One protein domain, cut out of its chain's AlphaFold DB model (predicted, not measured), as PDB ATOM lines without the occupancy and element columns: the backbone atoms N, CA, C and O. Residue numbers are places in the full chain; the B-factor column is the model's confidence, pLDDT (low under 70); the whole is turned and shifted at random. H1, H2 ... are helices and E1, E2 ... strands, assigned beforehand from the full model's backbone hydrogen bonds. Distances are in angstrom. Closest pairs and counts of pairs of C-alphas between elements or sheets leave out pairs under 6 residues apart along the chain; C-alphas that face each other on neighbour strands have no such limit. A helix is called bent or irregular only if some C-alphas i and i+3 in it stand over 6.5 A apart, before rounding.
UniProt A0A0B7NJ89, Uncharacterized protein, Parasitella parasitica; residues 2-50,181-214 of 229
ATOM      1  N   PHE A   2     152.405 111.577 141.455       61.38
ATOM      2  CA  PHE A   2     153.710 111.683 140.762       61.38
ATOM      3  C   PHE A   2     153.695 111.333 139.258       61.38
ATOM      4  O   PHE A   2     154.396 111.960 138.468       61.38
ATOM      5  N   ARG A   3     152.860 110.368 138.842       74.56
ATOM      6  CA  ARG A   3     152.746 109.946 137.434       74.56
ATOM      7  C   ARG A   3     152.188 111.040 136.510       74.56
ATOM      8  O   ARG A   3     152.637 111.144 135.376       74.56
ATOM      9  N   LEU A   4     151.257 111.871 136.993       81.06
ATOM     10  CA  LEU A   4     150.616 112.915 136.181       81.06
ATOM     11  C   LEU A   4     151.577 114.077 135.900       81.06
ATOM     12  O   LEU A   4     151.684 114.539 134.769       81.06
ATOM     13  N   LEU A   5     152.320 114.504 136.926       84.31
ATOM     14  CA  LEU A   5     153.280 115.601 136.815       84.31
ATOM     15  C   LEU A   5     154.429 115.246 135.860       84.31
ATOM     16  O   LEU A   5     154.788 116.052 135.006       84.31
ATOM     17  N   LYS A   6     154.927 114.002 135.930       86.81
ATOM     18  CA  LYS A   6     155.935 113.486 134.993       86.81
ATOM     19  C   LYS A   6     155.422 113.465 133.549       86.81
ATOM     20  O   LYS A   6     156.141 113.881 132.649       86.81
ATOM     21  N   LYS A   7     154.171 113.043 133.324       86.06
ATOM     22  CA  LYS A   7     153.554 113.044 131.987       86.06
ATOM     23  C   LYS A   7     153.374 114.453 131.424       86.06
ATOM     24  O   LYS A   7     153.673 114.674 130.256       86.06
ATOM     25  N   ALA A   8     152.959 115.412 132.251       86.00
ATOM     26  CA  ALA A   8     152.871 116.815 131.847       86.00
ATOM     27  C   ALA A   8     154.246 117.398 131.469       86.00
ATOM     28  O   ALA A   8     154.349 118.183 130.524       86.00
ATOM     29  N   GLU A   9     155.301 117.000 132.184       90.88
ATOM     30  CA  GLU A   9     156.683 117.352 131.860       90.88
ATOM     31  C   GLU A   9     157.150 116.710 130.540       90.88
ATOM     32  O   GLU A   9     157.640 117.427 129.667       90.88
ATOM     33  N   GLU A  10     156.960 115.400 130.354       90.38
ATOM     34  CA  GLU A  10     157.285 114.679 129.109       90.38
ATOM     35  C   GLU A  10     156.581 115.305 127.896       90.38
ATOM     36  O   GLU A  10     157.230 115.633 126.904       90.38
ATOM     37  N   HIS A  11     155.274 115.549 128.013       88.19
ATOM     38  CA  HIS A  11     154.464 116.175 126.970       88.19
ATOM     39  C   HIS A  11     154.979 117.571 126.594       88.19
ATOM     40  O   HIS A  11     155.101 117.893 125.414       88.19
ATOM     41  N   SER A  12     155.318 118.400 127.588       91.56
ATOM     42  CA  SER A  12     155.847 119.744 127.326       91.56
ATOM     43  C   SER A  12     157.158 119.710 126.535       91.56
ATOM     44  O   SER A  12     157.301 120.439 125.556       91.56
ATOM     45  N   LYS A  13     158.071 118.793 126.894       91.19
ATOM     46  CA  LYS A  13     159.345 118.600 126.188       91.19
ATOM     47  C   LYS A  13     159.118 118.135 124.751       91.19
ATOM     48  O   LYS A  13     159.773 118.651 123.854       91.19
ATOM     49  N   LEU A  14     158.180 117.209 124.541       91.12
ATOM     50  CA  LEU A  14     157.852 116.667 123.221       91.12
ATOM     51  C   LEU A  14     157.305 117.737 122.262       91.12
ATOM     52  O   LEU A  14     157.631 117.709 121.083       91.12
ATOM     53  N   LEU A  15     156.526 118.697 122.765       90.31
ATOM     54  CA  LEU A  15     155.963 119.792 121.961       90.31
ATOM     55  C   LEU A  15     156.799 121.084 121.981       90.31
ATOM     56  O   LEU A  15     156.347 122.111 121.480       90.31
ATOM     57  N   GLY A  16     158.000 121.065 122.566       92.31
ATOM     58  CA  GLY A  16     158.914 122.211 122.534       92.31
ATOM     59  C   GLY A  16     158.498 123.408 123.399       92.31
ATOM     60  O   GLY A  16     158.950 124.522 123.142       92.31
ATOM     61  N   TYR A  17     157.674 123.211 124.434       92.50
ATOM     62  CA  TYR A  17     157.327 124.263 125.401       92.50
ATOM     63  C   TYR A  17     157.688 123.864 126.838       92.50
ATOM     64  O   TYR A  17     158.013 122.715 127.138       92.50
ATOM     65  N   ARG A  18     157.648 124.825 127.767       93.06
ATOM     66  CA  ARG A  18     157.870 124.568 129.196       93.06
ATOM     67  C   ARG A  18     156.801 125.215 130.058       93.06
ATOM     68  O   ARG A  18     156.402 126.354 129.830       93.06
ATOM     69  N   TRP A  19     156.376 124.493 131.087       91.31
ATOM     70  CA  TRP A  19     155.603 125.064 132.183       91.31
ATOM     71  C   TRP A  19     156.499 125.984 133.019       91.31
ATOM     72  O   TRP A  19     157.695 125.731 133.147       91.31
ATOM     73  N   ASN A  20     155.932 127.029 133.621       92.00
ATOM     74  CA  ASN A  20     156.643 127.855 134.597       92.00
ATOM     75  C   ASN A  20     156.329 127.346 136.017       92.00
ATOM     76  O   ASN A  20     155.220 127.608 136.490       92.00
ATOM     77  N   PRO A  21     157.271 126.677 136.718       91.25
ATOM     78  CA  PRO A  21     157.019 126.121 138.048       91.25
ATOM     79  C   PRO A  21     156.569 127.166 139.074       91.25
ATOM     80  O   PRO A  21     155.752 126.851 139.930       91.25
ATOM     81  N   ALA A  22     157.017 128.421 138.952       89.31
ATOM     82  CA  ALA A  22     156.633 129.499 139.866       89.31
ATOM     83  C   ALA A  22     155.155 129.917 139.735       89.31
ATOM     84  O   ALA A  22     154.607 130.537 140.641       89.31
ATOM     85  N   LYS A  23     154.499 129.580 138.615       89.75
ATOM     86  CA  LYS A  23     153.054 129.784 138.403       89.75
ATOM     87  C   LYS A  23     152.232 128.515 138.663       89.75
ATOM     88  O   LYS A  23     151.010 128.548 138.537       89.75
ATOM     89  N   CYS A  24     152.883 127.400 138.989       89.75
ATOM     90  CA  CYS A  24     152.239 126.125 139.276       89.75
ATOM     91  C   CYS A  24     152.058 125.964 140.789       89.75
ATOM     92  O   CYS A  24     152.981 126.193 141.564       89.75
ATOM     93  N   ILE A  25     150.867 125.536 141.205       88.06
ATOM     94  CA  ILE A  25     150.505 125.391 142.617       88.06
ATOM     95  C   ILE A  25     149.920 124.004 142.856       88.06
ATOM     96  O   ILE A  25     149.194 123.467 142.016       88.06
ATOM     97  N   ILE A  26     150.235 123.432 144.014       87.31
ATOM     98  CA  ILE A  26     149.621 122.202 144.507       87.31
ATOM     99  C   ILE A  26     148.489 122.590 145.454       87.31
ATOM    100  O   ILE A  26     148.726 123.191 146.499       87.31
ATOM    101  N   LEU A  27     147.267 122.206 145.104       86.56
ATOM    102  CA  LEU A  27     146.132 122.243 146.021       86.56
ATOM    103  C   LEU A  27     145.954 120.879 146.683       86.56
ATOM    104  O   LEU A  27     146.296 119.858 146.081       86.56
ATOM    105  N   ASN A  28     145.385 120.866 147.892       82.94
ATOM    106  CA  ASN A  28     145.099 119.642 148.645       82.94
ATOM    107  C   ASN A  28     146.345 118.746 148.810       82.94
ATOM    108  O   ASN A  28     146.303 117.541 148.554       82.94
ATOM    109  N   SER A  29     147.492 119.344 149.154       74.81
ATOM    110  CA  SER A  29     148.727 118.583 149.355       74.81
ATOM    111  C   SER A  29     148.595 117.714 150.609       74.81
ATOM    112  O   SER A  29     148.393 118.264 151.691       74.81
ATOM    113  N   PRO A  30     148.799 116.385 150.520       68.31
ATOM    114  CA  PRO A  30     148.896 115.550 151.706       68.31
ATOM    115  C   PRO A  30     149.964 116.095 152.672       68.31
ATOM    116  O   PRO A  30     151.035 116.526 152.219       68.31
ATOM    117  N   PRO A  31     149.724 116.046 153.995       61.75
ATOM    118  CA  PRO A  31     150.652 116.588 154.993       61.75
ATOM    119  C   PRO A  31     152.038 115.924 154.933       61.75
ATOM    120  O   PRO A  31     153.050 116.562 155.209       61.75
ATOM    121  N   TYR A  32     152.104 114.665 154.491       54.38
ATOM    122  CA  TYR A  32     153.348 113.903 154.373       54.38
ATOM    123  C   TYR A  32     154.194 114.270 153.138       54.38
ATOM    124  O   TYR A  32     155.420 114.161 153.175       54.38
ATOM    125  N   THR A  33     153.575 114.734 152.046       57.88
ATOM    126  CA  THR A  33     154.289 115.080 150.802       57.88
ATOM    127  C   THR A  33     154.886 116.484 150.814       57.88
ATOM    128  O   THR A  33     155.882 116.705 150.134       57.88
ATOM    129  N   SER A  34     154.344 117.437 151.585       57.78
ATOM    130  CA  SER A  34     154.894 118.805 151.572       57.78
ATOM    131  C   SER A  34     156.214 118.933 152.339       57.78
ATOM    132  O   SER A  34     157.037 119.770 151.980       57.78
ATOM    133  N   ARG A  35     156.443 118.090 153.361       56.88
ATOM    134  CA  ARG A  35     157.580 118.240 154.285       56.88
ATOM    135  C   ARG A  35     158.785 117.345 153.960       56.88
ATOM    136  O   ARG A  35     159.910 117.793 154.136       56.88
ATOM    137  N   ASN A  36     158.570 116.135 153.427       60.84
ATOM    138  CA  ASN A  36     159.655 115.152 153.233       60.84
ATOM    139  C   ASN A  36     160.015 114.876 151.757       60.84
ATOM    140  O   ASN A  36     161.106 114.390 151.478       60.84
ATOM    141  N   SER A  37     159.128 115.163 150.797       72.00
ATOM    142  CA  SER A  37     159.391 114.963 149.359       72.00
ATOM    143  C   SER A  37     158.516 115.886 148.496       72.00
ATOM    144  O   SER A  37     157.503 115.447 147.944       72.00
ATOM    145  N   PRO A  38     158.876 117.182 148.371       79.19
ATOM    146  CA  PRO A  38     158.050 118.139 147.645       79.19
ATOM    147  C   PRO A  38     157.881 117.703 146.188       79.19
ATOM    148  O   PRO A  38     158.829 117.231 145.553       79.19
ATOM    149  N   LEU A  39     156.676 117.886 145.643       85.38
ATOM    150  CA  LEU A  39     156.449 117.667 144.216       85.38
ATOM    151  C   LEU A  39     157.281 118.666 143.418       85.38
ATOM    152  O   LEU A  39     157.342 119.850 143.750       85.38
ATOM    153  N   ARG A  40     157.924 118.174 142.361       87.62
ATOM    154  CA  ARG A  40     158.848 118.948 141.536       87.62
ATOM    155  C   ARG A  40     158.454 118.889 140.072       87.62
ATOM    156  O   ARG A  40     158.048 117.836 139.588       87.62
ATOM    157  N   LEU A  41     158.649 120.001 139.377       89.06
ATOM    158  CA  LEU A  41     158.519 120.108 137.930       89.06
ATOM    159  C   LEU A  41     159.862 120.574 137.362       89.06
ATOM    160  O   LEU A  41     160.384 121.604 137.793       89.06
ATOM    161  N   TYR A  42     160.466 119.791 136.463       91.75
ATOM    162  CA  TYR A  42     161.841 120.005 135.982       91.75
ATOM    163  C   TYR A  42     162.876 120.128 137.118       91.75
ATOM    164  O   TYR A  42     163.795 120.942 137.061       91.75
ATOM    165  N   GLY A  43     162.685 119.382 138.208       88.31
ATOM    166  CA  GLY A  43     163.532 119.460 139.404       88.31
ATOM    167  C   GLY A  43     163.259 120.659 140.326       88.31
ATOM    168  O   GLY A  43     163.726 120.641 141.463       88.31
ATOM    169  N   SER A  44     162.454 121.645 139.913       90.00
ATOM    170  CA  SER A  44     162.069 122.792 140.754       90.00
ATOM    171  C   SER A  44     160.897 122.430 141.674       90.00
ATOM    172  O   SER A  44     159.919 121.869 141.177       90.00
ATOM    173  N   PRO A  45     160.956 122.713 142.991       89.31
ATOM    174  CA  PRO A  45     159.857 122.423 143.910       89.31
ATOM    175  C   PRO A  45     158.637 123.298 143.606       89.31
ATOM    176  O   PRO A  45     158.773 124.472 143.271       89.31
ATOM    177  N   LEU A  46     157.446 122.716 143.725       88.81
ATOM    178  CA  LEU A  46     156.175 123.414 143.565       88.81
ATOM    179  C   LEU A  46     155.623 123.850 144.924       88.81
ATOM    180  O   LEU A  46     155.690 123.102 145.902       88.81
ATOM    181  N   THR A  47     155.030 125.040 144.968       88.56
ATOM    182  CA  THR A  47     154.423 125.589 146.184       88.56
ATOM    183  C   THR A  47     153.058 124.957 146.438       88.56
ATOM    184  O   THR A  47     152.217 124.887 145.540       88.56
ATOM    185  N   ALA A  48     152.820 124.514 147.672       87.62
ATOM    186  CA  ALA A  48     151.493 124.108 148.119       87.62
ATOM    187  C   ALA A  48     150.701 125.324 148.620       87.62
ATOM    188  O   ALA A  48     151.264 126.192 149.285       87.62
ATOM    189  N   ALA A  49     149.406 125.379 148.313       88.38
ATOM    190  CA  ALA A  49     148.512 126.422 148.799       88.38
ATOM    191  C   ALA A  49     147.160 125.843 149.238       88.38
ATOM    192  O   ALA A  49     146.676 124.855 148.687       88.38
ATOM    193  N   GLU A  50     146.530 126.517 150.199       88.62
ATOM    194  CA  GLU A  50     145.186 126.187 150.695       88.62
ATOM    195  C   GLU A  50     144.072 126.713 149.781       88.62
ATOM    196  O   GLU A  50     142.920 126.316 149.890       88.62
ATOM    197  N   PRO A 181     139.380 117.727 120.038       78.38
ATOM    198  CA  PRO A 181     140.263 116.909 119.214       78.38
ATOM    199  C   PRO A 181     141.179 115.998 120.048       78.38
ATOM    200  O   PRO A 181     141.596 116.356 121.152       78.38
ATOM    201  N   SER A 182     141.531 114.838 119.489       69.50
ATOM    202  CA  SER A 182     142.320 113.802 120.172       69.50
ATOM    203  C   SER A 182     143.785 114.184 120.445       69.50
ATOM    204  O   SER A 182     144.480 113.475 121.165       69.50
ATOM    205  N   ASP A 183     144.266 115.302 119.892       66.50
ATOM    206  CA  ASP A 183     145.645 115.799 120.009       66.50
ATOM    207  C   ASP A 183     145.902 116.628 121.286       66.50
ATOM    208  O   ASP A 183     147.003 117.136 121.503       66.50
ATOM    209  N   LYS A 184     144.888 116.824 122.134       72.00
ATOM    210  CA  LYS A 184     144.994 117.698 123.306       72.00
ATOM    211  C   LYS A 184     145.607 116.980 124.502       72.00
ATOM    212  O   LYS A 184     145.320 115.819 124.772       72.00
ATOM    213  N   VAL A 185     146.352 117.739 125.313       74.06
ATOM    214  CA  VAL A 185     146.935 117.298 126.598       74.06
ATOM    215  C   VAL A 185     145.908 116.541 127.444       74.06
ATOM    216  O   VAL A 185     146.235 115.542 128.074       74.06
ATOM    217  N   LEU A 186     144.653 117.003 127.440       74.88
ATOM    218  CA  LEU A 186     143.570 116.389 128.198       74.88
ATOM    219  C   LEU A 186     143.386 114.905 127.846       74.88
ATOM    220  O   LEU A 186     143.282 114.099 128.760       74.88
ATOM    221  N   GLU A 187     143.443 114.530 126.567       74.44
ATOM    222  CA  GLU A 187     143.309 113.140 126.101       74.44
ATOM    223  C   GLU A 187     144.439 112.254 126.608       74.44
ATOM    224  O   GLU A 187     144.198 111.185 127.165       74.44
ATOM    225  N   SER A 188     145.679 112.747 126.529       74.62
ATOM    226  CA  SER A 188     146.833 112.041 127.095       74.62
ATOM    227  C   SER A 188     146.727 111.868 128.614       74.62
ATOM    228  O   SER A 188     147.348 110.956 129.164       74.62
ATOM    229  N   LEU A 189     145.993 112.741 129.309       74.31
ATOM    230  CA  LEU A 189     145.846 112.699 130.761       74.31
ATOM    231  C   LEU A 189     144.599 111.930 131.221       74.31
ATOM    232  O   LEU A 189     144.616 111.441 132.349       74.31
ATOM    233  N   ILE A 190     143.558 111.769 130.389       76.94
ATOM    234  CA  ILE A 190     142.304 111.075 130.747       76.94
ATOM    235  C   ILE A 190     142.562 109.694 131.372       76.94
ATOM    236  O   ILE A 190     142.076 109.473 132.483       76.94
ATOM    237  N   PRO A 191     143.373 108.789 130.782       76.56
ATOM    238  CA  PRO A 191     143.626 107.473 131.376       76.56
ATOM    239  C   PRO A 191     144.237 107.561 132.781       76.56
ATOM    240  O   PRO A 191     143.953 106.745 133.657       76.56
ATOM    241  N   HIS A 192     145.065 108.579 133.018       71.94
ATOM    242  CA  HIS A 192     145.729 108.807 134.297       71.94
ATOM    243  C   HIS A 192     144.821 109.482 135.331       71.94
ATOM    244  O   HIS A 192     144.990 109.241 136.526       71.94
ATOM    245  N   ILE A 193     143.876 110.309 134.881       72.19
ATOM    246  CA  ILE A 193     142.857 110.939 135.725       72.19
ATOM    247  C   ILE A 193     141.833 109.888 136.168       72.19
ATOM    248  O   ILE A 193     141.535 109.807 137.355       72.19
ATOM    249  N   THR A 194     141.353 109.041 135.254       69.25
ATOM    250  CA  THR A 194     140.368 107.985 135.551       69.25
ATOM    251  C   THR A 194     140.930 106.908 136.482       69.25
ATOM    252  O   THR A 194     140.199 106.365 137.305       69.25
ATOM    253  N   ALA A 195     142.233 106.628 136.397       65.31
ATOM    254  CA  ALA A 195     142.920 105.695 137.291       65.31
ATOM    255  C   ALA A 195     143.296 106.300 138.661       65.31
ATOM    256  O   ALA A 195     143.770 105.577 139.540       65.31
ATOM    257  N   ALA A 196     143.153 107.617 138.855       57.22
ATOM    258  CA  ALA A 196     143.431 108.252 140.140       57.22
ATOM    259  C   ALA A 196     142.264 108.018 141.121       57.22
ATOM    260  O   ALA A 196     141.108 107.974 140.696       57.22
ATOM    261  N   PRO A 197     142.519 107.908 142.440       53.16
ATOM    262  CA  PRO A 197     141.431 107.804 143.405       53.16
ATOM    263  C   PRO A 197     140.551 109.058 143.307       53.16
ATOM    264  O   PRO A 197     141.069 110.174 143.184       53.16
ATOM    265  N   LYS A 198     139.224 108.880 143.323       51.81
ATOM    266  CA  LYS A 198     138.241 109.966 143.185       51.81
ATOM    267  C   LYS A 198     138.309 110.909 144.398       51.81
ATOM    268  O   LYS A 198     137.538 110.769 145.336       51.81
ATOM    269  N   TYR A 199     139.227 111.874 144.386       43.09
ATOM    270  CA  TYR A 199     139.303 112.932 145.406       43.09
ATOM    271  C   TYR A 199     138.516 114.189 145.019       43.09
ATOM    272  O   TYR A 199     138.226 115.031 145.866       43.09
ATOM    273  N   VAL A 200     138.145 114.316 143.743       42.25
ATOM    274  CA  VAL A 200     137.403 115.461 143.218       42.25
ATOM    275  C   VAL A 200     136.237 114.934 142.394       42.25
ATOM    276  O   VAL A 200     136.399 114.513 141.252       42.25
ATOM    277  N   GLU A 201     135.034 114.971 142.958       37.91
ATOM    278  CA  GLU A 201     133.835 114.956 142.133       37.91
ATOM    279  C   GLU A 201     133.719 116.327 141.459       37.91
ATOM    280  O   GLU A 201     133.067 117.244 141.964       37.91
ATOM    281  N   LEU A 202     134.365 116.496 140.313       39.09
ATOM    282  CA  LEU A 202     133.826 117.405 139.308       39.09
ATOM    283  C   LEU A 202     132.586 116.722 138.728       39.09
ATOM    284  O   LEU A 202     132.508 115.497 138.702       39.09
ATOM    285  N   ARG A 203     131.584 117.487 138.300       39.03
ATOM    286  CA  ARG A 203     130.397 116.957 137.616       39.03
ATOM    287  C   ARG A 203     130.838 116.420 136.243       39.03
ATOM    288  O   ARG A 203     130.762 117.127 135.250       39.03
ATOM    289  N   GLY A 204     131.438 115.235 136.217       41.38
ATOM    290  CA  GLY A 204     132.156 114.717 135.056       41.38
ATOM    291  C   GLY A 204     132.636 113.258 135.066       41.38
ATOM    292  O   GLY A 204     133.071 112.843 133.993       41.38
ATOM    293  N   PRO A 205     132.565 112.438 136.143       40.97
ATOM    294  CA  PRO A 205     133.027 111.054 136.027       40.97
ATOM    295  C   PRO A 205     132.150 110.209 135.089       40.97
ATOM    296  O   PRO A 205     132.688 109.317 134.445       40.97
ATOM    297  N   ASP A 206     130.864 110.539 134.913       42.59
ATOM    298  CA  ASP A 206     129.991 109.824 133.962       42.59
ATOM    299  C   ASP A 206     130.111 110.324 132.513       42.59
ATOM    300  O   ASP A 206     129.803 109.597 131.577       42.59
ATOM    301  N   LEU A 207     130.611 111.542 132.281       43.34
ATOM    302  CA  LEU A 207     130.671 112.117 130.928       43.34
ATOM    303  C   LEU A 207     131.839 111.575 130.095       43.34
ATOM    304  O   LEU A 207     131.732 111.474 128.874       43.34
ATOM    305  N   LEU A 208     132.947 111.207 130.741       44.81
ATOM    306  CA  LEU A 208     134.111 110.627 130.063       44.81
ATOM    307  C   LEU A 208     133.915 109.138 129.736       44.81
ATOM    308  O   LEU A 208     134.507 108.650 128.778       44.81
ATOM    309  N   ALA A 209     133.059 108.434 130.485       42.16
ATOM    310  CA  ALA A 209     132.753 107.022 130.256       42.16
ATOM    311  C   ALA A 209     131.890 106.787 129.000       42.16
ATOM    312  O   ALA A 209     132.015 105.749 128.359       42.16
ATOM    313  N   HIS A 210     131.056 107.757 128.605       41.28
ATOM    314  CA  HIS A 210     130.173 107.643 127.433       41.28
ATOM    315  C   HIS A 210     130.833 108.004 126.093       41.28
ATOM    316  O   HIS A 210     130.259 107.760 125.029       41.28
ATOM    317  N   ARG A 211     132.055 108.548 126.111       40.94
ATOM    318  CA  ARG A 211     132.758 108.974 124.892       40.94
ATOM    319  C   ARG A 211     133.180 107.808 123.996       40.94
ATOM    320  O   ARG A 211     133.315 107.986 122.792       40.94
ATOM    321  N   THR A 212     133.331 106.610 124.553       36.91
ATOM    322  CA  THR A 212     133.672 105.394 123.802       36.91
ATOM    323  C   THR A 212     132.506 104.814 122.993       36.91
ATOM    324  O   THR A 212     132.737 103.892 122.218       36.91
ATOM    325  N   GLN A 213     131.274 105.337 123.119       36.22
ATOM    326  CA  GLN A 213     130.089 104.761 122.455       36.22
ATOM    327  C   GLN A 213     129.296 105.717 121.544       36.22
ATOM    328  O   GLN A 213     128.402 105.259 120.837       36.22
ATOM    329  N   GLN A 214     129.590 107.022 121.503       38.81
ATOM    330  CA  GLN A 214     128.746 108.004 120.797       38.81
ATOM    331  C   GLN A 214     129.496 108.824 119.739       38.81
ATOM    332  O   GLN A 214     129.474 110.050 119.746       38.81
TER     333      GLN A 214
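What this domain is: This is residues 2 to 50 and 181 to 214 of the 229 residues of an uncharacterized protein of Parasitella parasitica (UniProt A0A0B7NJ89). Two helices, H1 and H3, stand side by side and run opposite ways in the middle of a loose arrangement; a small lobe with the two short strands E1 and E2 and the short helix H2 lies toward one end, and the irregular helix H4 lies toward the other. The printed part has 83 residues, with four named helices and two named strands in the order H1, E1, H2, E2, H3, H4. The strands form a two-stranded parallel sheet, and the class is mostly helix. The whole is loose, with a radius of gyration of the C-alphas of 14.7 A and spans of 44 by 32 by 18 A.

Where its parts are: H1, residues 2 to 14, begins with C-alpha 2 at (153.710, 111.683, 140.762) and is 18.7 A long. E1 is residues 25 to 27, H2 residues 31 to 36 and E2 residues 47 to 49. H2 is neither bent nor irregular, but only just: C-alphas 32 and 35 are 6.1 A apart. H3, residues 185 to 194, is 14.5 A long and irregular, with C-alphas 188 and 191 7.0 A apart. H4, residues 205 to 212, is 13.5 A long and only just irregular, with C-alphas 209 and 212 6.7 A apart; C-alpha 212 is at (133.672, 105.394, 123.802).

How they stand to each other: H1 and H3 touch, at a shallow tilt of 16 degrees, opposite ways; their closest C-alphas, those of Leu 4 and His 192, are 6.7 A apart. E1 and E2 are parallel neighbours, with N 26 and O 47 2.9 A apart, within hydrogen-bond range, as are N 49 and O 26 at 2.9 A. E1, H2 and E2 make a strand-helix-strand unit, two parallel neighbour strands with a helix between them along the chain, with a right-handed crossover. The closest C-alphas of H2 and E2, those of Ser 34 and Ala 48, are 7.2 A apart. Residues 40 to 41 pair briefly with residues 44 to 45, antiparallel. H3 and H4 are close but not clearly touching, at a steep tilt of 63 degrees, with the C-alphas of Thr 194 and Pro 205 closest at 8.0 A. H1 is apart from H2 and from H4. In H1 every O i to N i+4 pair is within hydrogen-bond range; the counts are 4 of 6 in H3, 0 of 2 in H2 and 0 of 4 in H4, with O i to N i+3 counts of 0 of 3 in H2 and 0 of 5 in H4.

The domain as a whole: The C-alphas farthest apart, those of Asn 36 and Gln 214, are 45.4 A apart. Residues 51 to 180 are not printed, and C-alphas 50 and 181 are 33.2 A apart across the cut. Of the links that are printed whole, E1 to H2 is tight and the other three are short. The mean pLDDT of the printed part is 71.9; it is under 70 at residue 2, residues 30 to 36, 182 to 183 and 194 to 214.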